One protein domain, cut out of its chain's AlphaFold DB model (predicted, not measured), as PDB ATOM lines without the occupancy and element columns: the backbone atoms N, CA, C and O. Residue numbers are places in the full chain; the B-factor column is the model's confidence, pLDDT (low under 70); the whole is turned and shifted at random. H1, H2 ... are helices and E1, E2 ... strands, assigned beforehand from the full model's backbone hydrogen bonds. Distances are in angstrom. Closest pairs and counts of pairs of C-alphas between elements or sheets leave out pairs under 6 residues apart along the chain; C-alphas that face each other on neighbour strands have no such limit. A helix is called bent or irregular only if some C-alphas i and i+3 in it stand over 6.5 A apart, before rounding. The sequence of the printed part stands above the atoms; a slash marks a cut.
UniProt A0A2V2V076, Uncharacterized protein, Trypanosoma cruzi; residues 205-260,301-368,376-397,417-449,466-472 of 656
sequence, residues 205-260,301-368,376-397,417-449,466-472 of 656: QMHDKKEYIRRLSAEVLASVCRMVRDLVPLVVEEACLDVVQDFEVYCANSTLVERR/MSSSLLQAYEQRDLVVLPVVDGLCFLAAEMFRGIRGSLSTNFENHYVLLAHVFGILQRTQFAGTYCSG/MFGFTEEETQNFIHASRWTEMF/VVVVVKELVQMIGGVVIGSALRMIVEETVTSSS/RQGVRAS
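AT A GLANCE: This is residues 205 to 260, 301 to 368, 376 to 397, 417 to 449 and 466 to 472 of the 656 residues of an uncharacterized protein of Trypanosoma cruzi (UniProt A0A2V2V076). A crossed stack of helices makes the core: H4 lies in the middle, with H1 packed across one side of it and the long H8 crossing its other side. The equally striking long H2 passes along one side of this stack, H5 joins it near the end of H4 with the small strand pair E1 and E2 beside it, and H9 folds back along the last part of H8. The printed part has 186 residues, with nine named helices and two named strands in the order H1, H2, H3, H4, H5, E1, E2, H6, H7, H8, H9, and the class is mostly helix. The sheet has the order E1, E2 and is antiparallel. The whole is compact, with a radius of gyration of the C-alphas of 17.5 A and spans of 63 by 43 by 27 A.

IN THESE COORDINATES: H1, residues 211 to 227, begins with C-alpha 211 at (-2.415, -41.257, 33.575) and is 24.3 A long. H2, residues 229 to 260, is 48.4 A long and ends with C-alpha 260 at (11.022, -37.078, -0.660); it is irregular, with C-alphas 230 and 233 7.0 A apart. H3 is residues 303 to 312, H4 is residues 318 to 331 and 20.2 A long, and H5 is residues 342 to 352 and 15.3 A long. The strands are E1, residues 360 to 362, and E2, residues 376 to 378. H6 is residues 381 to 384 and H7 is residues 391 to 397. H8, residues 417 to 449, is 47.8 A long. H9, residues 466 to 472, ends with C-alpha 472 at (-13.016, -19.053, 43.050).

HOW THE PARTS SIT: H1, H2, H4 and H5 form an up and down bundle, each helix running against the one before it in the chain. H1 and H2 are a helical hairpin; they touch at a steep tilt of 42 degrees, the closest C-alphas being those of Cys 225 and Val 232, 5.6 A apart. H1 touches H4, with the C-alphas of Ala 218 and Leu 326 closest at 4.6 A. H2 is the hub, touching six helices; residues 236 to 243 touch H4 at a shallow tilt of 27 degrees, opposite ways, with Ala 239 and Val 319 closest, their C-alphas 6.6 A apart. H2 and H7 only just touch, with 3 pairs of C-alphas within 8 A, Glu 237 and Trp 393 being closest at 6.4 A. H3 touches H2, with the C-alphas of Cys 251 and Leu 305 closest at 6.8 A. H4 and H5 are a helical hairpin, with the C-alphas of Phe 331 and Phe 342 closest at 5.1 A. H8 touches H4 with residues 428 to 440, at a steep tilt of 59 degrees; the C-alphas of Ala 328 and Ala 436 are closest at 4.4 A. H9 touches H8 at a shallow tilt of 17 degrees, opposite ways, with Thr 444 and Val 469 closest, their C-alphas 6.3 A apart. H6 touches no helix. H1 and H8 are apart. The closest C-alphas of H5 and E2 are those of Asn 344 and Gly 378, 4.5 A. Between E1 and E2, N 361 and O 377 are within hydrogen-bond range at 2.9 A, as are N 377 and O 361 at 2.8 A. In H1, H3, H4, H5, H7 and H9 every O i to N i+4 pair is within hydrogen-bond range; in H2 24 of 28 are and in H8 28 of 29, and H6 is too short for such a pair.

THE WHOLE: The two C-alphas farthest apart are those of Arg 260 and Gly 368, 64.5 A. Four cuts leave out residues 261 to 300, 369 to 375, 398 to 416 and 450 to 465, with C-alpha gaps of 18.4, 13.7, 10.6 and 9.8 A. Of the links that are printed whole, none is long. Mean pLDDT of the printed part is 84.8; residues 258 to 260, 335, 363 to 368, 445 to 449 and 466 to 470 are under 70.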
ATOM      1  N   GLN A 205       8.652 -40.005  35.170       93.56
ATOM      2  CA  GLN A 205       7.376 -40.650  35.497       93.56
ATOM      3  C   GLN A 205       6.166 -39.918  34.896       93.56
ATOM      4  O   GLN A 205       5.146 -40.558  34.647       93.56
ATOM      5  N   MET A 206       6.278 -38.621  34.587       94.00
ATOM      6  CA  MET A 206       5.266 -37.902  33.803       94.00
ATOM      7  C   MET A 206       5.184 -38.402  32.353       94.00
ATOM      8  O   MET A 206       4.188 -38.156  31.692       94.00
ATOM      9  N   HIS A 207       6.157 -39.175  31.862       92.44
ATOM     10  CA  HIS A 207       6.060 -39.851  30.560       92.44
ATOM     11  C   HIS A 207       5.364 -41.220  30.619       92.44
ATOM     12  O   HIS A 207       5.215 -41.886  29.591       92.44
ATOM     13  N   ASP A 208       4.939 -41.686  31.800       92.25
ATOM     14  CA  ASP A 208       4.299 -42.999  31.924       92.25
ATOM     15  C   ASP A 208       3.005 -43.047  31.097       92.25
ATOM     16  O   ASP A 208       2.211 -42.108  31.077       92.25
ATOM     17  N   LYS A 209       2.743 -44.173  30.428       88.56
ATOM     18  CA  LYS A 209       1.518 -44.370  29.634       88.56
ATOM     19  C   LYS A 209       0.251 -44.328  30.493       88.56
ATOM     20  O   LYS A 209      -0.840 -44.083  29.975       88.56
ATOM     21  N   LYS A 210       0.368 -44.583  31.795       88.25
ATOM     22  CA  LYS A 210      -0.735 -44.593  32.751       88.25
ATOM     23  C   LYS A 210      -0.899 -43.215  33.378       88.25
ATOM     24  O   LYS A 210      -0.086 -42.793  34.194       88.25
ATOM     25  N   GLU A 211      -2.022 -42.579  33.069       89.75
ATOM     26  CA  GLU A 211      -2.415 -41.257  33.575       89.75
ATOM     27  C   GLU A 211      -2.254 -41.110  35.089       89.75
ATOM     28  O   GLU A 211      -1.661 -40.150  35.561       89.75
ATOM     29  N   TYR A 212      -2.694 -42.100  35.867       88.19
ATOM     30  CA  TYR A 212      -2.607 -42.016  37.322       88.19
ATOM     31  C   TYR A 212      -1.171 -42.010  37.866       88.19
ATOM     32  O   TYR A 212      -0.950 -41.471  38.942       88.19
ATOM     33  N   ILE A 213      -0.200 -42.602  37.158       91.31
ATOM     34  CA  ILE A 213       1.216 -42.502  37.544       91.31
ATOM     35  C   ILE A 213       1.707 -41.086  37.264       91.31
ATOM     36  O   ILE A 213       2.278 -40.471  38.159       91.31
ATOM     37  N   ARG A 214       1.404 -40.546  36.076       92.81
ATOM     38  CA  ARG A 214       1.749 -39.163  35.720       92.81
ATOM     39  C   ARG A 214       1.185 -38.167  36.725       92.81
ATOM     40  O   ARG A 214       1.932 -37.351  37.254       92.81
ATOM     41  N   ARG A 215      -0.109 -38.290  37.036       92.62
ATOM     42  CA  ARG A 215      -0.816 -37.442  38.002       92.62
ATOM     43  C   ARG A 215      -0.203 -37.530  39.397       92.62
ATOM     44  O   ARG A 215       0.119 -36.500  39.970       92.62
ATOM     45  N   LEU A 216       0.006 -38.733  39.939       92.56
ATOM     46  CA  LEU A 216       0.577 -38.893  41.283       92.56
ATOM     47  C   LEU A 216       2.033 -38.402  41.359       92.56
ATOM     48  O   LEU A 216       2.432 -37.813  42.360       92.56
ATOM     49  N   SER A 217       2.833 -38.583  40.304       94.75
ATOM     50  CA  SER A 217       4.178 -37.998  40.218       94.75
ATOM     51  C   SER A 217       4.136 -36.469  40.152       94.75
ATOM     52  O   SER A 217       4.951 -35.808  40.797       94.75
ATOM     53  N   ALA A 218       3.168 -35.903  39.428       95.38
ATOM     54  CA  ALA A 218       2.928 -34.466  39.387       95.38
ATOM     55  C   ALA A 218       2.488 -33.909  40.746       95.38
ATOM     56  O   ALA A 218       2.984 -32.865  41.156       95.38
ATOM     57  N   GLU A 219       1.651 -34.628  41.492       92.62
ATOM     58  CA  GLU A 219       1.270 -34.288  42.869       92.62
ATOM     59  C   GLU A 219       2.477 -34.275  43.821       92.62
ATOM     60  O   GLU A 219       2.638 -33.347  44.621       92.62
ATOM     61  N   VAL A 220       3.383 -35.259  43.709       93.75
ATOM     62  CA  VAL A 220       4.638 -35.267  44.484       93.75
ATOM     63  C   VAL A 220       5.484 -34.035  44.158       93.75
ATOM     64  O   VAL A 220       5.925 -33.340  45.077       93.75
ATOM     65  N   LEU A 221       5.693 -33.737  42.871       95.50
ATOM     66  CA  LEU A 221       6.454 -32.562  42.441       95.50
ATOM     67  C   LEU A 221       5.783 -31.253  42.869       95.50
ATOM     68  O   LEU A 221       6.462 -30.365  43.378       95.50
ATOM     69  N   ALA A 222       4.458 -31.146  42.770       94.00
ATOM     70  CA  ALA A 222       3.714 -29.976  43.225       94.00
ATOM     71  C   ALA A 222       3.888 -29.768  44.732       94.00
ATOM     72  O   ALA A 222       4.108 -28.644  45.194       94.00
ATOM     73  N   SER A 223       3.863 -30.852  45.516       90.38
ATOM     74  CA  SER A 223       4.159 -30.796  46.947       90.38
ATOM     75  C   SER A 223       5.578 -30.288  47.214       90.38
ATOM     76  O   SER A 223       5.761 -29.492  48.135       90.38
ATOM     77  N   VAL A 224       6.578 -30.713  46.434       91.88
ATOM     78  CA  VAL A 224       7.963 -30.214  46.534       91.88
ATOM     79  C   VAL A 224       8.019 -28.718  46.226       91.88
ATOM     80  O   VAL A 224       8.477 -27.945  47.069       91.88
ATOM     81  N   CYS A 225       7.475 -28.301  45.084       93.75
ATOM     82  CA  CYS A 225       7.447 -26.913  44.621       93.75
ATOM     83  C   CYS A 225       6.730 -25.967  45.593       93.75
ATOM     84  O   CYS A 225       7.139 -24.825  45.781       93.75
ATOM     85  N   ARG A 226       5.681 -26.434  46.275       90.06
ATOM     86  CA  ARG A 226       5.005 -25.657  47.328       90.06
ATOM     87  C   ARG A 226       5.852 -25.486  48.583       90.06
ATOM     88  O   ARG A 226       5.758 -24.466  49.261       90.06
ATOM     89  N   MET A 227       6.645 -26.498  48.938       87.94
ATOM     90  CA  MET A 227       7.533 -26.439  50.104       87.94
ATOM     91  C   MET A 227       8.779 -25.590  49.842       87.94
ATOM     92  O   MET A 227       9.280 -24.957  50.784       87.94
ATOM     93  N   VAL A 228       9.268 -25.629  48.598       91.00
ATOM     94  CA  VAL A 228      10.483 -24.984  48.093       91.00
ATOM     95  C   VAL A 228      10.189 -24.413  46.702       91.00
ATOM     96  O   VAL A 228      10.342 -25.088  45.686       91.00
ATOM     97  N   ARG A 229       9.742 -23.155  46.680       91.88
ATOM     98  CA  ARG A 229       9.329 -22.433  45.468       91.88
ATOM     99  C   ARG A 229      10.445 -22.322  44.430       91.88
ATOM    100  O   ARG A 229      10.171 -22.380  43.236       91.88
ATOM    101  N   ASP A 230      11.684 -22.207  44.892       93.56
ATOM    102  CA  ASP A 230      12.859 -21.950  44.055       93.56
ATOM    103  C   ASP A 230      13.208 -23.126  43.120       93.56
ATOM    104  O   ASP A 230      14.036 -22.978  42.227       93.56
ATOM    105  N   LEU A 231      12.558 -24.286  43.296       95.44
ATOM    106  CA  LEU A 231      12.678 -25.456  42.417       95.44
ATOM    107  C   LEU A 231      11.697 -25.458  41.236       95.44
ATOM    108  O   LEU A 231      11.816 -26.313  40.361       95.44
ATOM    109  N   VAL A 232      10.708 -24.559  41.204       96.38
ATOM    110  CA  VAL A 232       9.708 -24.528  40.119       96.38
ATOM    111  C   VAL A 232      10.352 -24.381  38.733       96.38
ATOM    112  O   VAL A 232       9.959 -25.149  37.854       96.38
ATOM    113  N   PRO A 233      11.343 -23.485  38.521       95.31
ATOM    114  CA  PRO A 233      12.049 -23.389  37.244       95.31
ATOM    115  C   PRO A 233      12.683 -24.718  36.837       95.31
ATOM    116  O   PRO A 233      12.321 -25.247  35.795       95.31
ATOM    117  N   LEU A 234      13.493 -25.337  37.702       96.19
ATOM    118  CA  LEU A 234      14.107 -26.645  37.449       96.19
ATOM    119  C   LEU A 234      13.105 -27.716  36.977       96.19
ATOM    120  O   LEU A 234      13.397 -28.460  36.043       96.19
ATOM    121  N   VAL A 235      11.933 -27.816  37.615       96.81
ATOM    122  CA  VAL A 235      10.904 -28.806  37.239       96.81
ATOM    123  C   VAL A 235      10.337 -28.524  35.851       96.81
ATOM    124  O   VAL A 235      10.209 -29.445  35.044       96.81
ATOM    125  N   VAL A 236       9.980 -27.266  35.580       96.38
ATOM    126  CA  VAL A 236       9.411 -26.862  34.289       96.38
ATOM    127  C   VAL A 236      10.442 -27.021  33.177       96.38
ATOM    128  O   VAL A 236      10.120 -27.557  32.125       96.38
ATOM    129  N   GLU A 237      11.682 -26.613  33.415       95.25
ATOM    130  CA  GLU A 237      12.771 -26.675  32.443       95.25
ATOM    131  C   GLU A 237      13.116 -28.115  32.068       95.25
ATOM    132  O   GLU A 237      13.172 -28.431  30.883       95.25
ATOM    133  N   GLU A 238      13.269 -29.016  33.046       95.00
ATOM    134  CA  GLU A 238      13.515 -30.440  32.772       95.00
ATOM    135  C   GLU A 238      12.379 -31.077  31.959       95.00
ATOM    136  O   GLU A 238      12.645 -31.853  31.046       95.00
ATOM    137  N   ALA A 239      11.121 -30.730  32.242       95.44
ATOM    138  CA  ALA A 239       9.982 -31.233  31.478       95.44
ATOM    139  C   ALA A 239       9.894 -30.622  30.067       95.44
ATOM    140  O   ALA A 239       9.588 -31.323  29.104       95.44
ATOM    141  N   CYS A 240      10.187 -29.327  29.928       94.56
ATOM    142  CA  CYS A 240      10.197 -28.636  28.643       94.56
ATOM    143  C   CYS A 240      11.327 -29.128  27.735       94.56
ATOM    144  O   CYS A 240      11.103 -29.230  26.536       94.56
ATOM    145  N   LEU A 241      12.505 -29.473  28.271       92.00
ATOM    146  CA  LEU A 241      13.615 -30.026  27.483       92.00
ATOM    147  C   LEU A 241      13.198 -31.276  26.695       92.00
ATOM    148  O   LEU A 241      13.553 -31.401  25.525       92.00
ATOM    149  N   ASP A 242      12.393 -32.157  27.294       89.69
ATOM    150  CA  ASP A 242      11.880 -33.348  26.608       89.69
ATOM    151  C   ASP A 242      10.919 -32.980  25.459       89.69
ATOM    152  O   ASP A 242      10.945 -33.604  24.399       89.69
ATOM    153  N   VAL A 243      10.093 -31.941  25.635       92.81
ATOM    154  CA  VAL A 243       9.170 -31.447  24.591       92.81
ATOM    155  C   VAL A 243       9.922 -30.730  23.469       92.81
ATOM    156  O   VAL A 243       9.547 -30.853  22.306       92.81
ATOM    157  N   VAL A 244      10.987 -29.993  23.800       91.44
ATOM    158  CA  VAL A 244      11.879 -29.371  22.811       91.44
ATOM    159  C   VAL A 244      12.533 -30.453  21.958       91.44
ATOM    160  O   VAL A 244      12.512 -30.348  20.735       91.44
ATOM    161  N   GLN A 245      13.028 -31.526  22.579       90.38
ATOM    162  CA  GLN A 245      13.614 -32.651  21.856       90.38
ATOM    163  C   GLN A 245      12.593 -33.365  20.951       90.38
ATOM    164  O   GLN A 245      12.923 -33.729  19.821       90.38
ATOM    165  N   ASP A 246      11.350 -33.547  21.409       91.06
ATOM    166  CA  ASP A 246      10.273 -34.109  20.578       91.06
ATOM    167  C   ASP A 246       9.958 -33.207  19.373       91.06
ATOM    168  O   ASP A 246       9.863 -33.675  18.235       91.06
ATOM    169  N   PHE A 247       9.923 -31.890  19.586       91.00
ATOM    170  CA  PHE A 247       9.722 -30.924  18.510       91.00
ATOM    171  C   PHE A 247      10.885 -30.905  17.503       91.00
ATOM    172  O   PHE A 247      10.658 -30.830  16.294       91.00
ATOM    173  N   GLU A 248      12.132 -31.035  17.956       89.31
ATOM    174  CA  GLU A 248      13.291 -31.183  17.069       89.31
ATOM    175  C   GLU A 248      13.168 -32.429  16.179       89.31
ATOM    176  O   GLU A 248      13.446 -32.366  14.975       89.31
ATOM    177  N   VAL A 249      12.698 -33.550  16.739       88.19
ATOM    178  CA  VAL A 249      12.429 -34.789  15.989       88.19
ATOM    179  C   VAL A 249      11.296 -34.577  14.981       88.19
ATOM    180  O   VAL A 249      11.416 -34.991  13.824       88.19
ATOM    181  N   TYR A 250      10.223 -33.888  15.376       87.75
ATOM    182  CA  TYR A 250       9.123 -33.518  14.484       87.75
ATOM    183  C   TYR A 250       9.615 -32.680  13.293       87.75
ATOM    184  O   TYR A 250       9.334 -33.010  12.135       87.75
ATOM    185  N   CYS A 251      10.417 -31.640  13.545       87.00
ATOM    186  CA  CYS A 251      11.009 -30.814  12.494       87.00
ATOM    187  C   CYS A 251      11.906 -31.639  11.561       87.00
ATOM    188  O   CYS A 251      11.800 -31.517  10.335       87.00
ATOM    189  N   ALA A 252      12.751 -32.518  12.107       84.88
ATOM    190  CA  ALA A 252      13.608 -33.390  11.308       84.88
ATOM    191  C   ALA A 252      12.781 -34.285  10.368       84.88
ATOM    192  O   ALA A 252      13.063 -34.349   9.169       84.88
ATOM    193  N   ASN A 253      11.701 -34.888  10.869       83.81
ATOM    194  CA  ASN A 253      10.810 -35.736  10.077       83.81
ATOM    195  C   ASN A 253      10.068 -34.956   8.984       83.81
ATOM    196  O   ASN A 253       9.995 -35.423   7.846       83.81
ATOM    197  N   SER A 254       9.580 -33.747   9.280       80.00
ATOM    198  CA  SER A 254       8.895 -32.908   8.287       80.00
ATOM    199  C   SER A 254       9.819 -32.532   7.124       80.00
ATOM    200  O   SER A 254       9.436 -32.646   5.959       80.00
ATOM    201  N   THR A 255      11.075 -32.174   7.416       73.81
ATOM    202  CA  THR A 255      12.054 -31.845   6.364       73.81
ATOM    203  C   THR A 255      12.440 -33.050   5.498       73.81
ATOM    204  O   THR A 255      12.800 -32.881   4.331       73.81
ATOM    205  N   LEU A 256      12.360 -34.275   6.029       70.00
ATOM    206  CA  LEU A 256      12.577 -35.500   5.253       70.00
ATOM    207  C   LEU A 256      11.413 -35.781   4.296       70.00
ATOM    208  O   LEU A 256      11.655 -36.172   3.152       70.00
ATOM    209  N   VAL A 257      10.172 -35.559   4.735       70.00
ATOM    210  CA  VAL A 257       8.968 -35.742   3.907       70.00
ATOM    211  C   VAL A 257       8.948 -34.749   2.743       70.00
ATOM    212  O   VAL A 257       8.742 -35.157   1.602       70.00
ATOM    213  N   GLU A 258       9.256 -33.473   2.990       61.72
ATOM    214  CA  GLU A 258       9.345 -32.455   1.931       61.72
ATOM    215  C   GLU A 258      10.430 -32.778   0.895       61.72
ATOM    216  O   GLU A 258      10.231 -32.582  -0.303       61.72
ATOM    217  N   ARG A 259      11.570 -33.337   1.327       58.81
ATOM    218  CA  ARG A 259      12.646 -33.756   0.415       58.81
ATOM    219  C   ARG A 259      12.263 -34.955  -0.442       58.81
ATOM    220  O   ARG A 259      12.631 -34.967  -1.611       58.81
ATOM    221  N   ARG A 260      11.538 -35.935   0.113       61.53
ATOM    222  CA  ARG A 260      11.022 -37.078  -0.660       61.53
ATOM    223  C   ARG A 260      10.024 -36.613  -1.718       61.53
ATOM    224  O   ARG A 260      10.190 -36.955  -2.884       61.53
ATOM    225  N   MET A 301      14.213 -25.266  12.183       76.62
ATOM    226  CA  MET A 301      13.065 -24.951  13.033       76.62
ATOM    227  C   MET A 301      12.415 -23.660  12.531       76.62
ATOM    228  O   MET A 301      13.099 -22.661  12.311       76.62
ATOM    229  N   SER A 302      11.098 -23.674  12.331       74.44
ATOM    230  CA  SER A 302      10.342 -22.516  11.846       74.44
ATOM    231  C   SER A 302       9.066 -22.298  12.661       74.44
ATOM    232  O   SER A 302       8.484 -23.244  13.197       74.44
ATOM    233  N   SER A 303       8.581 -21.051  12.700       71.38
ATOM    234  CA  SER A 303       7.315 -20.711  13.371       71.38
ATOM    235  C   SER A 303       6.108 -21.406  12.716       71.38
ATOM    236  O   SER A 303       5.095 -21.637  13.372       71.38
ATOM    237  N   SER A 304       6.186 -21.780  11.431       72.38
ATOM    238  CA  SER A 304       5.129 -22.538  10.741       72.38
ATOM    239  C   SER A 304       5.049 -23.999  11.196       72.38
ATOM    240  O   SER A 304       3.954 -24.491  11.464       72.38
ATOM    241  N   LEU A 305       6.191 -24.682  11.344       79.88
ATOM    242  CA  LEU A 305       6.239 -26.053  11.865       79.88
ATOM    243  C   LEU A 305       5.795 -26.109  13.325       79.88
ATOM    244  O   LEU A 305       5.077 -27.028  13.713       79.88
ATOM    245  N   LEU A 306       6.166 -25.089  14.100       81.19
ATOM    246  CA  LEU A 306       5.764 -24.942  15.491       81.19
ATOM    247  C   LEU A 306       4.234 -24.897  15.656       81.19
ATOM    248  O   LEU A 306       3.684 -25.569  16.524       81.19
ATOM    249  N   GLN A 307       3.535 -24.171  14.780       74.19
ATOM    250  CA  GLN A 307       2.067 -24.112  14.781       74.19
ATOM    251  C   GLN A 307       1.423 -25.459  14.448       74.19
ATOM    252  O   GLN A 307       0.450 -25.864  15.082       74.19
ATOM    253  N   ALA A 308       1.949 -26.155  13.437       78.00
ATOM    254  CA  ALA A 308       1.420 -27.460  13.048       78.00
ATOM    255  C   ALA A 308       1.571 -28.483  14.184       78.00
ATOM    256  O   ALA A 308       0.665 -29.279  14.423       78.00
ATOM    257  N   TYR A 309       2.693 -28.415  14.901       84.69
ATOM    258  CA  TYR A 309       2.976 -29.245  16.063       84.69
ATOM    259  C   TYR A 309       2.056 -28.930  17.254       84.69
ATOM    260  O   TYR A 309       1.501 -29.847  17.860       84.69
ATOM    261  N   GLU A 310       1.814 -27.646  17.550       81.81
ATOM    262  CA  GLU A 310       0.884 -27.214  18.606       81.81
ATOM    263  C   GLU A 310      -0.518 -27.816  18.415       81.81
ATOM    264  O   GLU A 310      -1.107 -28.351  19.353       81.81
ATOM    265  N   GLN A 311      -1.042 -27.762  17.188       74.69
ATOM    266  CA  GLN A 311      -2.406 -28.204  16.882       74.69
ATOM    267  C   GLN A 311      -2.582 -29.726  16.879       74.69
ATOM    268  O   GLN A 311      -3.707 -30.206  17.032       74.69
ATOM    269  N   ARG A 312      -1.507 -30.488  16.650       76.06
ATOM    270  CA  ARG A 312      -1.582 -31.938  16.418       76.06
ATOM    271  C   ARG A 312      -1.064 -32.759  17.585       76.06
ATOM    272  O   ARG A 312      -1.744 -33.693  18.004       76.06
ATOM    273  N   ASP A 313       0.102 -32.394  18.104       82.88
ATOM    274  CA  ASP A 313       0.911 -33.304  18.911       82.88
ATOM    275  C   ASP A 313       1.103 -32.792  20.344       82.88
ATOM    276  O   ASP A 313       1.040 -33.582  21.287       82.88
ATOM    277  N   LEU A 314       1.223 -31.472  20.543       86.25
ATOM    278  CA  LEU A 314       1.612 -30.887  21.833       86.25
ATOM    279  C   LEU A 314       0.704 -31.298  23.006       86.25
ATOM    280  O   LEU A 314       1.191 -31.720  24.052       86.25
ATOM    281  N   VAL A 315      -0.619 -31.198  22.838       82.25
ATOM    282  CA  VAL A 315      -1.606 -31.513  23.896       82.25
ATOM    283  C   VAL A 315      -1.676 -33.018  24.191       82.25
ATOM    284  O   VAL A 315      -2.142 -33.431  25.250       82.25
ATOM    285  N   VAL A 316      -1.211 -33.858  23.264       85.81
ATOM    286  CA  VAL A 316      -1.267 -35.323  23.381       85.81
ATOM    287  C   VAL A 316      -0.052 -35.872  24.139       85.81
ATOM    288  O   VAL A 316      -0.068 -37.020  24.592       85.81
ATOM    289  N   LEU A 317       0.995 -35.061  24.320       91.00
ATOM    290  CA  LEU A 317       2.214 -35.484  24.993       91.00
ATOM    291  C   LEU A 317       1.967 -35.792  26.480       91.00
ATOM    292  O   LEU A 317       1.509 -34.923  27.228       91.00
ATOM    293  N   PRO A 318       2.349 -36.992  26.959       93.50
ATOM    294  CA  PRO A 318       2.142 -37.378  28.353       93.50
ATOM    295  C   PRO A 318       2.807 -36.428  29.362       93.50
ATOM    296  O   PRO A 318       2.238 -36.159  30.417       93.50
ATOM    297  N   VAL A 319       3.982 -35.880  29.038       94.62
ATOM    298  CA  VAL A 319       4.679 -34.925  29.915       94.62
ATOM    299  C   VAL A 319       3.951 -33.584  30.023       94.62
ATOM    300  O   VAL A 319       3.934 -32.996  31.102       94.62
ATOM    301  N   VAL A 320       3.288 -33.129  28.952       94.94
ATOM    302  CA  VAL A 320       2.471 -31.904  28.968       94.94
ATOM    303  C   VAL A 320       1.244 -32.115  29.855       94.94
ATOM    304  O   VAL A 320       0.976 -31.287  30.719       94.94
ATOM    305  N   ASP A 321       0.581 -33.268  29.742       93.81
ATOM    306  CA  ASP A 321      -0.493 -33.696  30.655       93.81
ATOM    307  C   ASP A 321      -0.008 -33.765  32.123       93.81
ATOM    308  O   ASP A 321      -0.652 -33.254  33.041       93.81
ATOM    309  N   GLY A 322       1.197 -34.295  32.359       95.44
ATOM    310  CA  GLY A 322       1.854 -34.271  33.671       95.44
ATOM    311  C   GLY A 322       2.081 -32.854  34.218       95.44
ATOM    312  O   GLY A 322       1.811 -32.595  35.392       95.44
ATOM    313  N   LEU A 323       2.523 -31.917  33.374       97.00
ATOM    314  CA  LEU A 323       2.672 -30.505  33.733       97.00
ATOM    315  C   LEU A 323       1.319 -29.830  34.008       97.00
ATOM    316  O   LEU A 323       1.232 -29.013  34.927       97.00
ATOM    317  N   CYS A 324       0.255 -30.186  33.282       95.69
ATOM    318  CA  CYS A 324      -1.105 -29.731  33.577       95.69
ATOM    319  C   CYS A 324      -1.525 -30.149  34.992       95.69
ATOM    320  O   CYS A 324      -2.010 -29.310  35.758       95.69
ATOM    321  N   PHE A 325      -1.299 -31.414  35.372       94.56
ATOM    322  CA  PHE A 325      -1.559 -31.881  36.738       94.56
ATOM    323  C   PHE A 325      -0.703 -31.141  37.766       94.56
ATOM    324  O   PHE A 325      -1.238 -30.715  38.782       94.56
ATOM    325  N   LEU A 326       0.588 -30.923  37.488       96.12
ATOM    326  CA  LEU A 326       1.491 -30.170  38.365       96.12
ATOM    327  C   LEU A 326       0.947 -28.760  38.630       96.12
ATOM    328  O   LEU A 326       0.850 -28.345  39.781       96.12
ATOM    329  N   ALA A 327       0.579 -28.029  37.577       96.38
ATOM    330  CA  ALA A 327       0.067 -26.669  37.689       96.38
ATOM    331  C   ALA A 327      -1.272 -26.623  38.443       96.38
ATOM    332  O   ALA A 327      -1.446 -25.795  39.342       96.38
ATOM    333  N   ALA A 328      -2.192 -27.549  38.157       93.75
ATOM    334  CA  ALA A 328      -3.458 -27.647  38.884       93.75
ATOM    335  C   ALA A 328      -3.223 -27.944  40.368       93.75
ATOM    336  O   ALA A 328      -3.771 -27.270  41.241       93.75
ATOM    337  N   GLU A 329      -2.319 -28.876  40.654       91.69
ATOM    338  CA  GLU A 329      -1.863 -29.212  41.995       91.69
ATOM    339  C   GLU A 329      -0.960 -28.165  42.618       91.69
ATOM    340  O   GLU A 329      -0.571 -28.349  43.753       91.69
ATOM    341  N   MET A 330      -0.604 -27.065  41.956       93.06
ATOM    342  CA  MET A 330      -0.017 -25.894  42.614       93.06
ATOM    343  C   MET A 330      -1.110 -24.899  42.999       93.06
ATOM    344  O   MET A 330      -1.074 -24.335  44.098       93.06
ATOM    345  N   PHE A 331      -2.138 -24.763  42.165       92.31
ATOM    346  CA  PHE A 331      -3.291 -23.892  42.389       92.31
ATOM    347  C   PHE A 331      -4.304 -24.445  43.402       92.31
ATOM    348  O   PHE A 331      -5.016 -23.661  44.025       92.31
ATOM    349  N   ARG A 332      -4.365 -25.764  43.610       87.19
ATOM    350  CA  ARG A 332      -5.354 -26.418  44.483       87.19
ATOM    351  C   ARG A 332      -5.164 -26.104  45.978       87.19
ATOM    352  O   ARG A 332      -4.070 -26.108  46.520       87.19
ATOM    353  N   GLY A 333      -6.233 -25.812  46.684       78.38
ATOM    354  CA  GLY A 333      -6.285 -25.582  48.122       78.38
ATOM    355  C   GLY A 333      -6.715 -26.833  48.884       78.38
ATOM    356  O   GLY A 333      -6.793 -27.940  48.354       78.38
ATOM    357  N   ILE A 334      -7.041 -26.654  50.162       73.75
ATOM    358  CA  ILE A 334      -7.554 -27.746  50.994       73.75
ATOM    359  C   ILE A 334      -8.938 -28.171  50.482       73.75
ATOM    360  O   ILE A 334      -9.770 -27.320  50.176       73.75
ATOM    361  N   ARG A 335      -9.192 -29.482  50.403       68.00
ATOM    362  CA  ARG A 335     -10.442 -30.097  49.918       68.00
ATOM    363  C   ARG A 335     -10.802 -29.720  48.477       68.00
ATOM    364  O   ARG A 335     -11.974 -29.588  48.153       68.00
ATOM    365  N   GLY A 336      -9.803 -29.508  47.620       71.38
ATOM    366  CA  GLY A 336     -10.043 -29.141  46.221       71.38
ATOM    367  C   GLY A 336     -10.505 -27.692  46.015       71.38
ATOM    368  O   GLY A 336     -10.877 -27.335  44.902       71.38
ATOM    369  N   SER A 337     -10.472 -26.854  47.060       77.19
ATOM    370  CA  SER A 337     -10.725 -25.411  46.936       77.19
ATOM    371  C   SER A 337      -9.615 -24.710  46.142       77.19
ATOM    372  O   SER A 337      -8.658 -25.347  45.716       77.19
ATOM    373  N   LEU A 338      -9.711 -23.399  45.920       85.81
ATOM    374  CA  LEU A 338      -8.592 -22.623  45.379       85.81
ATOM    375  C   LEU A 338      -7.590 -22.303  46.499       85.81
ATOM    376  O   LEU A 338      -7.981 -21.953  47.612       85.81
ATOM    377  N   SER A 339      -6.292 -22.421  46.220       86.25
ATOM    378  CA  SER A 339      -5.233 -22.079  47.172       86.25
ATOM    379  C   SER A 339      -5.283 -20.599  47.550       86.25
ATOM    380  O   SER A 339      -5.437 -19.735  46.691       86.25
ATOM    381  N   THR A 340      -5.041 -20.282  48.823       83.81
ATOM    382  CA  THR A 340      -4.903 -18.888  49.286       83.81
ATOM    383  C   THR A 340      -3.683 -18.181  48.693       83.81
ATOM    384  O   THR A 340      -3.598 -16.964  48.752       83.81
ATOM    385  N   ASN A 341      -2.726 -18.943  48.152       87.12
ATOM    386  CA  ASN A 341      -1.535 -18.435  47.471       87.12
ATOM    387  C   ASN A 341      -1.654 -18.586  45.945       87.12
ATOM    388  O   ASN A 341      -0.631 -18.637  45.261       87.12
ATOM    389  N   PHE A 342      -2.864 -18.765  45.408       91.00
ATOM    390  CA  PHE A 342      -3.091 -19.019  43.986       91.00
ATOM    391  C   PHE A 342      -2.389 -17.989  43.095       91.00
ATOM    392  O   PHE A 342      -1.631 -18.379  42.212       91.00
ATOM    393  N   GLU A 343      -2.553 -16.697  43.375       91.25
ATOM    394  CA  GLU A 343      -1.979 -15.608  42.583       91.25
ATOM    395  C   GLU A 343      -0.449 -15.697  42.524       91.25
ATOM    396  O   GLU A 343       0.137 -15.545  41.456       91.25
ATOM    397  N   ASN A 344       0.207 -16.026  43.642       91.75
ATOM    398  CA  ASN A 344       1.666 -16.169  43.698       91.75
ATOM    399  C   ASN A 344       2.160 -17.346  42.843       91.75
ATOM    400  O   ASN A 344       3.178 -17.223  42.159       91.75
ATOM    401  N   HIS A 345       1.443 -18.476  42.866       93.06
ATOM    402  CA  HIS A 345       1.768 -19.636  42.032       93.06
ATOM    403  C   HIS A 345       1.469 -19.372  40.552       93.06
ATOM    404  O   HIS A 345       2.242 -19.798  39.698       93.06
ATOM    405  N   TYR A 346       0.382 -18.658  40.248       93.81
ATOM    406  CA  TYR A 346       0.009 -18.283  38.885       93.81
ATOM    407  C   TYR A 346       1.073 -17.385  38.251       93.81
ATOM    408  O   TYR A 346       1.578 -17.716  37.181       93.81
ATOM    409  N   VAL A 347       1.477 -16.309  38.940       93.38
ATOM    410  CA  VAL A 347       2.533 -15.397  38.463       93.38
ATOM    411  C   VAL A 347       3.849 -16.145  38.281       93.38
ATOM    412  O   VAL A 347       4.518 -15.958  37.273       93.38
ATOM    413  N   LEU A 348       4.209 -17.019  39.229       94.50
ATOM    414  CA  LEU A 348       5.431 -17.816  39.144       94.50
ATOM    415  C   LEU A 348       5.448 -18.716  37.912       94.50
ATOM    416  O   LEU A 348       6.390 -18.642  37.135       94.50
ATOM    417  N   LEU A 349       4.420 -19.542  37.718       96.00
ATOM    418  CA  LEU A 349       4.370 -20.452  36.573       96.00
ATOM    419  C   LEU A 349       4.348 -19.673  35.257       96.00
ATOM    420  O   LEU A 349       5.122 -19.977  34.356       96.00
ATOM    421  N   ALA A 350       3.524 -18.630  35.159       94.25
ATOM    422  CA  ALA A 350       3.451 -17.811  33.955       94.25
ATOM    423  C   ALA A 350       4.784 -17.106  33.642       94.25
ATOM    424  O   ALA A 350       5.141 -16.976  32.473       94.25
ATOM    425  N   HIS A 351       5.548 -16.696  34.657       93.00
ATOM    426  CA  HIS A 351       6.890 -16.153  34.462       93.00
ATOM    427  C   HIS A 351       7.906 -17.213  34.029       93.00
ATOM    428  O   HIS A 351       8.668 -16.976  33.098       93.00
ATOM    429  N   VAL A 352       7.898 -18.389  34.660       93.62
ATOM    430  CA  VAL A 352       8.821 -19.495  34.349       93.62
ATOM    431  C   VAL A 352       8.633 -19.984  32.911       93.62
ATOM    432  O   VAL A 352       9.609 -20.222  32.208       93.62
ATOM    433  N   PHE A 353       7.389 -20.057  32.432       94.50
ATOM    434  CA  PHE A 353       7.090 -20.345  31.024       94.50
ATOM    435  C   PHE A 353       7.347 -19.155  30.078       94.50
ATOM    436  O   PHE A 353       7.104 -19.254  28.878       94.50
ATOM    437  N   GLY A 354       7.796 -18.006  30.591       90.69
ATOM    438  CA  GLY A 354       8.060 -16.807  29.801       90.69
ATOM    439  C   GLY A 354       6.811 -16.131  29.230       90.69
ATOM    440  O   GLY A 354       6.940 -15.307  28.329       90.69
ATOM    441  N   ILE A 355       5.611 -16.469  29.717       91.56
ATOM    442  CA  ILE A 355       4.344 -15.832  29.317       91.56
ATOM    443  C   ILE A 355       4.265 -14.409  29.874       91.56
ATOM    444  O   ILE A 355       3.740 -13.519  29.212       91.56
ATOM    445  N   LEU A 356       4.780 -14.200  31.090       87.75
ATOM    446  CA  LEU A 356       4.767 -12.913  31.783       87.75
ATOM    447  C   LEU A 356       6.177 -12.435  32.115       87.75
ATOM    448  O   LEU A 356       6.958 -13.136  32.756       87.75
ATOM    449  N   GLN A 357       6.461 -11.179  31.781       81.81
ATOM    450  CA  GLN A 357       7.688 -10.510  32.229       81.81
ATOM    451  C   GLN A 357       7.550  -9.921  33.638       81.81
ATOM    452  O   GLN A 357       8.538  -9.738  34.339       81.81
ATOM    453  N   ARG A 358       6.319  -9.623  34.070       82.19
ATOM    454  CA  ARG A 358       6.052  -9.031  35.386       82.19
ATOM    455  C   ARG A 358       6.149 -10.082  36.485       82.19
ATOM    456  O   ARG A 358       5.458 -11.094  36.437       82.19
ATOM    457  N   THR A 359       6.934  -9.778  37.512       84.56
ATOM    458  CA  THR A 359       7.123 -10.634  38.691       84.56
ATOM    459  C   THR A 359       6.111 -10.349  39.802       84.56
ATOM    460  O   THR A 359       5.900 -11.205  40.660       84.56
ATOM    461  N   GLN A 360       5.447  -9.181  39.782       87.44
ATOM    462  CA  GLN A 360       4.445  -8.783  40.778       87.44
ATOM    463  C   GLN A 360       3.267  -7.999  40.190       87.44
ATOM    464  O   GLN A 360       3.404  -7.283  39.194       87.44
ATOM    465  N   PHE A 361       2.111  -8.080  40.851       85.56
ATOM    466  CA  PHE A 361       0.950  -7.233  40.573       85.56
ATOM    467  C   PHE A 361       0.099  -6.973  41.819       85.56
ATOM    468  O   PHE A 361       0.061  -7.780  42.745       85.56
ATOM    469  N   ALA A 362      -0.620  -5.850  41.817       80.50
ATOM    470  CA  ALA A 362      -1.620  -5.554  42.834       80.50
ATOM    471  C   ALA A 362      -2.863  -6.415  42.585       80.50
ATOM    472  O   ALA A 362      -3.529  -6.279  41.550       80.50
ATOM    473  N   GLY A 363      -3.176  -7.310  43.517       67.38
ATOM    474  CA  GLY A 363      -4.331  -8.179  43.373       67.38
ATOM    475  C   GLY A 363      -5.636  -7.435  43.603       67.38
ATOM    476  O   GLY A 363      -5.714  -6.383  44.235       67.38
ATOM    477  N   THR A 364      -6.700  -8.004  43.053       59.59
ATOM    478  CA  THR A 364      -8.063  -7.459  43.152       59.59
ATOM    479  C   THR A 364      -8.897  -8.126  44.247       59.59
ATOM    480  O   THR A 364     -10.096  -7.871  44.349       59.59
ATOM    481  N   TYR A 365      -8.294  -9.041  45.005       58.41
ATOM    482  CA  TYR A 365      -8.906  -9.772  46.107       58.41
ATOM    483  C   TYR A 365      -8.124  -9.452  47.382       58.41
ATOM    484  O   TYR A 365      -6.902  -9.544  47.376       58.41
ATOM    485  N   CYS A 366      -8.816  -9.047  48.448       52.09
ATOM    486  CA  CYS A 366      -8.187  -8.851  49.752       52.09
ATOM    487  C   CYS A 366      -8.187 -10.191  50.489       52.09
ATOM    488  O   CYS A 366      -9.264 -10.752  50.702       52.09
ATOM    489  N   SER A 367      -7.036 -10.671  50.967       53.84
ATOM    490  CA  SER A 367      -6.924 -11.933  51.718       53.84
ATOM    491  C   SER A 367      -7.649 -11.945  53.085       53.84
ATOM    492  O   SER A 367      -7.371 -12.799  53.927       53.84
ATOM    493  N   GLY A 368      -8.507 -10.963  53.381       50.09
ATOM    494  CA  GLY A 368      -9.201 -10.814  54.664       50.09
ATOM    495  C   GLY A 368      -8.317 -10.353  55.829       50.09
ATOM    496  O   GLY A 368      -8.828 -10.137  56.926       50.09
ATOM    497  N   MET A 376       0.091  -6.973  47.235       82.75
ATOM    498  CA  MET A 376       0.951  -7.306  46.100       82.75
ATOM    499  C   MET A 376       1.169  -8.817  46.064       82.75
ATOM    500  O   MET A 376       1.611  -9.409  47.048       82.75
ATOM    501  N   PHE A 377       0.884  -9.426  44.919       86.00
ATOM    502  CA  PHE A 377       1.068 -10.850  44.666       86.00
ATOM    503  C   PHE A 377       2.210 -11.055  43.673       86.00
ATOM    504  O   PHE A 377       2.388 -10.247  42.761       86.00
ATOM    505  N   GLY A 378       2.968 -12.138  43.831       86.94
ATOM    506  CA  GLY A 378       4.090 -12.497  42.970       86.94
ATOM    507  C   GLY A 378       5.346 -12.912  43.735       86.94
ATOM    508  O   GLY A 378       5.292 -13.719  44.669       86.94
ATOM    509  N   PHE A 379       6.494 -12.439  43.266       88.12
ATOM    510  CA  PHE A 379       7.826 -12.633  43.848       88.12
ATOM    511  C   PHE A 379       8.709 -11.430  43.544       88.12
ATOM    512  O   PHE A 379       8.427 -10.670  42.623       88.12
ATOM    513  N   THR A 380       9.745 -11.204  44.340       87.81
ATOM    514  CA  THR A 380      10.706 -10.126  44.076       87.81
ATOM    515  C   THR A 380      11.722 -10.544  43.014       87.81
ATOM    516  O   THR A 380      11.948 -11.729  42.775       87.81
ATOM    517  N   GLU A 381      12.375  -9.573  42.375       83.62
ATOM    518  CA  GLU A 381      13.503  -9.861  41.478       83.62
ATOM    519  C   GLU A 381      14.671 -10.517  42.232       83.62
ATOM    520  O   GLU A 381      15.341 -11.391  41.696       83.62
ATOM    521  N   GLU A 382      14.878 -10.184  43.507       84.44
ATOM    522  CA  GLU A 382      15.881 -10.846  44.350       84.44
ATOM    523  C   GLU A 382      15.575 -12.338  44.548       84.44
ATOM    524  O   GLU A 382      16.480 -13.167  44.504       84.44
ATOM    525  N   GLU A 383      14.297 -12.706  44.703       84.19
ATOM    526  CA  GLU A 383      13.882 -14.111  44.795       84.19
ATOM    527  C   GLU A 383      14.215 -14.887  43.512       84.19
ATOM    528  O   GLU A 383      14.570 -16.061  43.602       84.19
ATOM    529  N   THR A 384      14.204 -14.237  42.341       83.12
ATOM    530  CA  THR A 384      14.581 -14.896  41.074       83.12
ATOM    531  C   THR A 384      16.041 -15.314  41.016       83.12
ATOM    532  O   THR A 384      16.369 -16.282  40.343       83.12
ATOM    533  N   GLN A 385      16.927 -14.646  41.759       83.50
ATOM    534  CA  GLN A 385      18.348 -15.006  41.794       83.50
ATOM    535  C   GLN A 385      18.599 -16.318  42.544       83.50
ATOM    536  O   GLN A 385      19.639 -16.946  42.357       83.50
ATOM    537  N   ASN A 386      17.652 -16.735  43.387       87.00
ATOM    538  CA  ASN A 386      17.740 -17.975  44.156       87.00
ATOM    539  C   ASN A 386      17.158 -19.177  43.408       87.00
ATOM    540  O   ASN A 386      17.217 -20.299  43.914       87.00
ATOM    541  N   PHE A 387      16.579 -18.951  42.229       90.75
ATOM    542  CA  PHE A 387      15.992 -20.004  41.421       90.75
ATOM    543  C   PHE A 387      17.044 -21.018  40.985       90.75
ATOM    544  O   PHE A 387      18.143 -20.683  40.540       90.75
ATOM    545  N   ILE A 388      16.685 -22.290  41.126       89.19
ATOM    546  CA  ILE A 388      17.492 -23.390  40.627       89.19
ATOM    547  C   ILE A 388      17.016 -23.691  39.216       89.19
ATOM    548  O   ILE A 388      15.836 -23.971  39.000       89.19
ATOM    549  N   HIS A 389      17.961 -23.651  38.285       90.06
ATOM    550  CA  HIS A 389      17.749 -23.918  36.870       90.06
ATOM    551  C   HIS A 389      18.397 -25.246  36.473       90.06
ATOM    552  O   HIS A 389      19.377 -25.685  37.085       90.06
ATOM    553  N   ALA A 390      17.845 -25.897  35.454       85.12
ATOM    554  CA  ALA A 390      18.411 -27.104  34.877       85.12
ATOM    555  C   ALA A 390      19.729 -26.776  34.166       85.12
ATOM    556  O   ALA A 390      19.780 -25.868  33.337       85.12
ATOM    557  N   SER A 391      20.780 -27.562  34.418       84.94
ATOM    558  CA  SER A 391      22.105 -27.323  33.820       84.94
ATOM    559  C   SER A 391      22.034 -27.201  32.287       84.94
ATOM    560  O   SER A 391      22.575 -26.270  31.699       84.94
ATOM    561  N   ARG A 392      21.270 -28.096  31.646       82.69
ATOM    562  CA  ARG A 392      21.051 -28.110  30.186       82.69
ATOM    563  C   ARG A 392      20.263 -26.905  29.674       82.69
ATOM    564  O   ARG A 392      20.438 -26.492  28.534       82.69
ATOM    565  N   TRP A 393      19.372 -26.359  30.494       85.94
ATOM    566  CA  TRP A 393      18.593 -25.179  30.130       85.94
ATOM    567  C   TRP A 393      19.462 -23.923  30.131       85.94
ATOM    568  O   TRP A 393      19.389 -23.114  29.207       85.94
ATOM    569  N   THR A 394      20.335 -23.795  31.133       81.44
ATOM    570  CA  THR A 394      21.346 -22.735  31.192       81.44
ATOM    571  C   THR A 394      22.273 -22.795  29.975       81.44
ATOM    572  O   THR A 394      22.478 -21.770  29.334       81.44
ATOM    573  N   GLU A 395      22.745 -23.983  29.587       78.56
ATOM    574  CA  GLU A 395      23.537 -24.175  28.358       78.56
ATOM    575  C   GLU A 395      22.762 -23.749  27.092       78.56
ATOM    576  O   GLU A 395      23.321 -23.122  26.194       78.56
ATOM    577  N   MET A 396      21.457 -24.040  27.023       76.50
ATOM    578  CA  MET A 396      20.617 -23.744  25.856       76.50
ATOM    579  C   MET A 396      20.253 -22.257  25.707       76.50
ATOM    580  O   MET A 396      20.111 -21.773  24.583       76.50
ATOM    581  N   PHE A 397      20.084 -21.522  26.813       74.19
ATOM    582  CA  PHE A 397      19.553 -20.148  26.788       74.19
ATOM    583  C   PHE A 397      20.432 -19.069  27.416       74.19
ATOM    584  O   PHE A 397      20.227 -17.893  27.110       74.19
ATOM    585  N   VAL A 417      16.542 -20.274  16.037       72.62
ATOM    586  CA  VAL A 417      16.249 -21.478  16.834       72.62
ATOM    587  C   VAL A 417      15.880 -21.094  18.267       72.62
ATOM    588  O   VAL A 417      14.829 -21.501  18.754       72.62
ATOM    589  N   VAL A 418      16.666 -20.232  18.918       79.06
ATOM    590  CA  VAL A 418      16.388 -19.784  20.292       79.06
ATOM    591  C   VAL A 418      15.037 -19.068  20.398       79.06
ATOM    592  O   VAL A 418      14.308 -19.280  21.368       79.06
ATOM    593  N   VAL A 419      14.667 -18.246  19.412       81.19
ATOM    594  CA  VAL A 419      13.362 -17.562  19.391       81.19
ATOM    595  C   VAL A 419      12.212 -18.561  19.253       81.19
ATOM    596  O   VAL A 419      11.253 -18.479  20.017       81.19
ATOM    597  N   VAL A 420      12.310 -19.524  18.334       82.69
ATOM    598  CA  VAL A 420      11.269 -20.544  18.116       82.69
ATOM    599  C   VAL A 420      11.120 -21.452  19.341       82.69
ATOM    600  O   VAL A 420      10.002 -21.768  19.738       82.69
ATOM    601  N   VAL A 421      12.221 -21.831  19.995       85.94
ATOM    602  CA  VAL A 421      12.170 -22.628  21.231       85.94
ATOM    603  C   VAL A 421      11.553 -21.817  22.379       85.94
ATOM    604  O   VAL A 421      10.733 -22.349  23.125       85.94
ATOM    605  N   LYS A 422      11.848 -20.514  22.504       87.62
ATOM    606  CA  LYS A 422      11.157 -19.641  23.476       87.62
ATOM    607  C   LYS A 422       9.653 -19.556  23.205       87.62
ATOM    608  O   LYS A 422       8.872 -19.636  24.152       87.62
ATOM    609  N   GLU A 423       9.241 -19.439  21.941       88.25
ATOM    610  CA  GLU A 423       7.821 -19.493  21.564       88.25
ATOM    611  C   GLU A 423       7.187 -20.834  21.960       88.25
ATOM    612  O   GLU A 423       6.105 -20.843  22.544       88.25
ATOM    613  N   LEU A 424       7.865 -21.963  21.715       91.69
ATOM    614  CA  LEU A 424       7.394 -23.288  22.128       91.69
ATOM    615  C   LEU A 424       7.147 -23.357  23.639       91.69
ATOM    616  O   LEU A 424       6.090 -23.814  24.066       91.69
ATOM    617  N   VAL A 425       8.078 -22.855  24.452       93.62
ATOM    618  CA  VAL A 425       7.958 -22.848  25.921       93.62
ATOM    619  C   VAL A 425       6.770 -22.000  26.382       93.62
ATOM    620  O   VAL A 425       6.003 -22.432  27.245       93.62
ATOM    621  N   GLN A 426       6.555 -20.836  25.765       93.00
ATOM    622  CA  GLN A 426       5.390 -19.992  26.044       93.00
ATOM    623  C   GLN A 426       4.070 -20.683  25.682       93.00
ATOM    624  O   GLN A 426       3.091 -20.567  26.424       93.00
ATOM    625  N   MET A 427       4.030 -21.420  24.569       90.19
ATOM    626  CA  MET A 427       2.852 -22.193  24.164       90.19
ATOM    627  C   MET A 427       2.585 -23.370  25.104       90.19
ATOM    628  O   MET A 427       1.442 -23.542  25.529       90.19
ATOM    629  N   ILE A 428       3.625 -24.119  25.506       94.62
ATOM    630  CA  ILE A 428       3.517 -25.157  26.546       94.62
ATOM    631  C   ILE A 428       2.883 -24.545  27.794       94.62
ATOM    632  O   ILE A 428       1.898 -25.073  28.300       94.62
ATOM    633  N   GLY A 429       3.389 -23.401  28.256       94.88
ATOM    634  CA  GLY A 429       2.845 -22.720  29.425       94.88
ATOM    635  C   GLY A 429       1.385 -22.294  29.265       94.88
ATOM    636  O   GLY A 429       0.599 -22.455  30.199       94.88
ATOM    637  N   GLY A 430       1.005 -21.785  28.088       93.12
ATOM    638  CA  GLY A 430      -0.379 -21.434  27.764       93.12
ATOM    639  C   GLY A 430      -1.318 -22.633  27.907       93.12
ATOM    640  O   GLY A 430      -2.323 -22.537  28.615       93.12
ATOM    641  N   VAL A 431      -0.947 -23.775  27.317       93.12
ATOM    642  CA  VAL A 431      -1.687 -25.046  27.409       93.12
ATOM    643  C   VAL A 431      -1.724 -25.569  28.843       93.12
ATOM    644  O   VAL A 431      -2.793 -25.912  29.350       93.12
ATOM    645  N   VAL A 432      -0.574 -25.604  29.518       96.00
ATOM    646  CA  VAL A 432      -0.414 -26.166  30.865       96.00
ATOM    647  C   VAL A 432      -1.237 -25.395  31.886       96.00
ATOM    648  O   VAL A 432      -2.070 -25.980  32.582       96.00
ATOM    649  N   ILE A 433      -1.041 -24.078  31.963       96.69
ATOM    650  CA  ILE A 433      -1.739 -23.231  32.931       96.69
ATOM    651  C   ILE A 433      -3.222 -23.124  32.549       96.69
ATOM    652  O   ILE A 433      -4.076 -23.188  33.432       96.69
ATOM    653  N   GLY A 434      -3.554 -23.024  31.258       94.44
ATOM    654  CA  GLY A 434      -4.940 -22.945  30.784       94.44
ATOM    655  C   GLY A 434      -5.738 -24.194  31.144       94.44
ATOM    656  O   GLY A 434      -6.800 -24.098  31.767       94.44
ATOM    657  N   SER A 435      -5.186 -25.369  30.844       93.75
ATOM    658  CA  SER A 435      -5.786 -26.660  31.192       93.75
ATOM    659  C   SER A 435      -5.892 -26.841  32.704       93.75
ATOM    660  O   SER A 435      -6.919 -27.309  33.187       93.75
ATOM    661  N   ALA A 436      -4.890 -26.406  33.473       94.69
ATOM    662  CA  ALA A 436      -4.942 -26.439  34.932       94.69
ATOM    663  C   ALA A 436      -6.076 -25.583  35.513       94.69
ATOM    664  O   ALA A 436      -6.826 -26.053  36.370       94.69
ATOM    665  N   LEU A 437      -6.245 -24.349  35.028       93.50
ATOM    666  CA  LEU A 437      -7.353 -23.478  35.429       93.50
ATOM    667  C   LEU A 437      -8.705 -24.117  35.096       93.50
ATOM    668  O   LEU A 437      -9.604 -24.146  35.938       93.50
ATOM    669  N   ARG A 438      -8.830 -24.673  33.888       92.56
ATOM    670  CA  ARG A 438     -10.034 -25.373  33.438       92.56
ATOM    671  C   ARG A 438     -10.361 -26.580  34.320       92.56
ATOM    672  O   ARG A 438     -11.503 -26.690  34.757       92.56
ATOM    673  N   MET A 439      -9.375 -27.427  34.624       89.62
ATOM    674  CA  MET A 439      -9.550 -28.599  35.488       89.62
ATOM    675  C   MET A 439     -10.114 -28.213  36.856       89.62
ATOM    676  O   MET A 439     -11.075 -28.820  37.316       89.62
ATOM    677  N   ILE A 440      -9.594 -27.154  37.485       88.44
ATOM    678  CA  ILE A 440     -10.085 -26.725  38.804       88.44
ATOM    679  C   ILE A 440     -11.532 -26.228  38.715       88.44
ATOM    680  O   ILE A 440     -12.351 -26.546  39.579       88.44
ATOM    681  N   VAL A 441     -11.884 -25.474  37.670       87.50
ATOM    682  CA  VAL A 441     -13.265 -25.007  37.469       87.50
ATOM    683  C   VAL A 441     -14.223 -26.175  37.214       87.50
ATOM    684  O   VAL A 441     -15.325 -26.190  37.758       87.50
ATOM    685  N   GLU A 442     -13.828 -27.165  36.417       85.62
ATOM    686  CA  GLU A 442     -14.669 -28.331  36.115       85.62
ATOM    687  C   GLU A 442     -14.848 -29.237  37.340       85.62
ATOM    688  O   GLU A 442     -15.975 -29.592  37.690       85.62
ATOM    689  N   GLU A 443     -13.772 -29.538  38.065       78.31
ATOM    690  CA  GLU A 443     -13.835 -30.383  39.257       78.31
ATOM    691  C   GLU A 443     -14.665 -29.752  40.381       78.31
ATOM    692  O   GLU A 443     -15.518 -30.426  40.964       78.31
ATOM    693  N   THR A 444     -14.494 -28.451  40.639       72.50
ATOM    694  CA  THR A 444     -15.281 -27.728  41.658       72.50
ATOM    695  C   THR A 444     -16.776 -27.666  41.333       72.50
ATOM    696  O   THR A 444     -17.607 -27.543  42.231       72.50
ATOM    697  N   VAL A 445     -17.157 -27.777  40.056       66.25
ATOM    698  CA  VAL A 445     -18.564 -27.902  39.645       66.25
ATOM    699  C   VAL A 445     -19.077 -29.323  39.868       66.25
ATOM    700  O   VAL A 445     -20.192 -29.498  40.366       66.25
ATOM    701  N   THR A 446     -18.278 -30.341  39.537       59.84
ATOM    702  CA  THR A 446     -18.682 -31.745  39.712       59.84
ATOM    703  C   THR A 446     -18.848 -32.141  41.179       59.84
ATOM    704  O   THR A 446     -19.821 -32.827  41.500       59.84
ATOM    705  N   SER A 447     -17.989 -31.657  42.083       55.41
ATOM    706  CA  SER A 447     -18.099 -31.915  43.525       55.41
ATOM    707  C   SER A 447     -19.403 -31.364  44.112       55.41
ATOM    708  O   SER A 447     -20.093 -32.080  44.835       55.41
ATOM    709  N   SER A 448     -19.806 -30.154  43.709       50.44
ATOM    710  CA  SER A 448     -21.089 -29.546  44.096       50.44
ATOM    711  C   SER A 448     -22.299 -30.317  43.543       50.44
ATOM    712  O   SER A 448     -23.340 -30.393  44.188       50.44
ATOM    713  N   SER A 449     -22.180 -30.926  42.357       47.53
ATOM    714  CA  SER A 449     -23.268 -31.722  41.768       47.53
ATOM    715  C   SER A 449     -23.418 -33.124  42.373       47.53
ATOM    716  O   SER A 449     -24.527 -33.652  42.415       47.53
ATOM    717  N   ARG A 466     -22.179 -23.086  46.306       56.78
ATOM    718  CA  ARG A 466     -22.290 -22.504  44.956       56.78
ATOM    719  C   ARG A 466     -21.714 -21.092  44.897       56.78
ATOM    720  O   ARG A 466     -21.119 -20.738  43.875       56.78
ATOM    721  N   GLN A 467     -21.873 -20.292  45.953       58.28
ATOM    722  CA  GLN A 467     -21.228 -18.984  46.079       58.28
ATOM    723  C   GLN A 467     -19.705 -19.117  46.175       58.28
ATOM    724  O   GLN A 467     -19.008 -18.375  45.484       58.28
ATOM    725  N   GLY A 468     -19.185 -20.093  46.924       59.03
ATOM    726  CA  GLY A 468     -17.752 -20.387  47.016       59.03
ATOM    727  C   GLY A 468     -17.123 -20.744  45.665       59.03
ATOM    728  O   GLY A 468     -16.136 -20.131  45.258       59.03
ATOM    729  N   VAL A 469     -17.741 -21.653  44.902       57.91
ATOM    730  CA  VAL A 469     -17.254 -22.049  43.562       57.91
ATOM    731  C   VAL A 469     -17.297 -20.878  42.571       57.91
ATOM    732  O   VAL A 469     -16.378 -20.698  41.762       57.91
ATOM    733  N   ARG A 470     -18.358 -20.057  42.625       64.94
ATOM    734  CA  ARG A 470     -18.447 -18.821  41.827       64.94
ATOM    735  C   ARG A 470     -17.336 -17.844  42.213       64.94
ATOM    736  O   ARG A 470     -16.674 -17.316  41.325       64.94
ATOM    737  N   ALA A 471     -17.073 -17.662  43.507       75.31
ATOM    738  CA  ALA A 471     -16.011 -16.788  43.993       75.31
ATOM    739  C   ALA A 471     -14.620 -17.230  43.506       75.31
ATOM    740  O   ALA A 471     -13.865 -16.389  43.024       75.31
ATOM    741  N   SER A 472     -14.307 -18.531  43.529       82.75
ATOM    742  CA  SER A 472     -13.016 -19.053  43.050       82.75
ATOM    743  C   SER A 472     -12.815 -18.865  41.544       82.75
ATOM    744  O   SER A 472     -11.765 -18.387  41.119       82.75
TER     745      SER A 472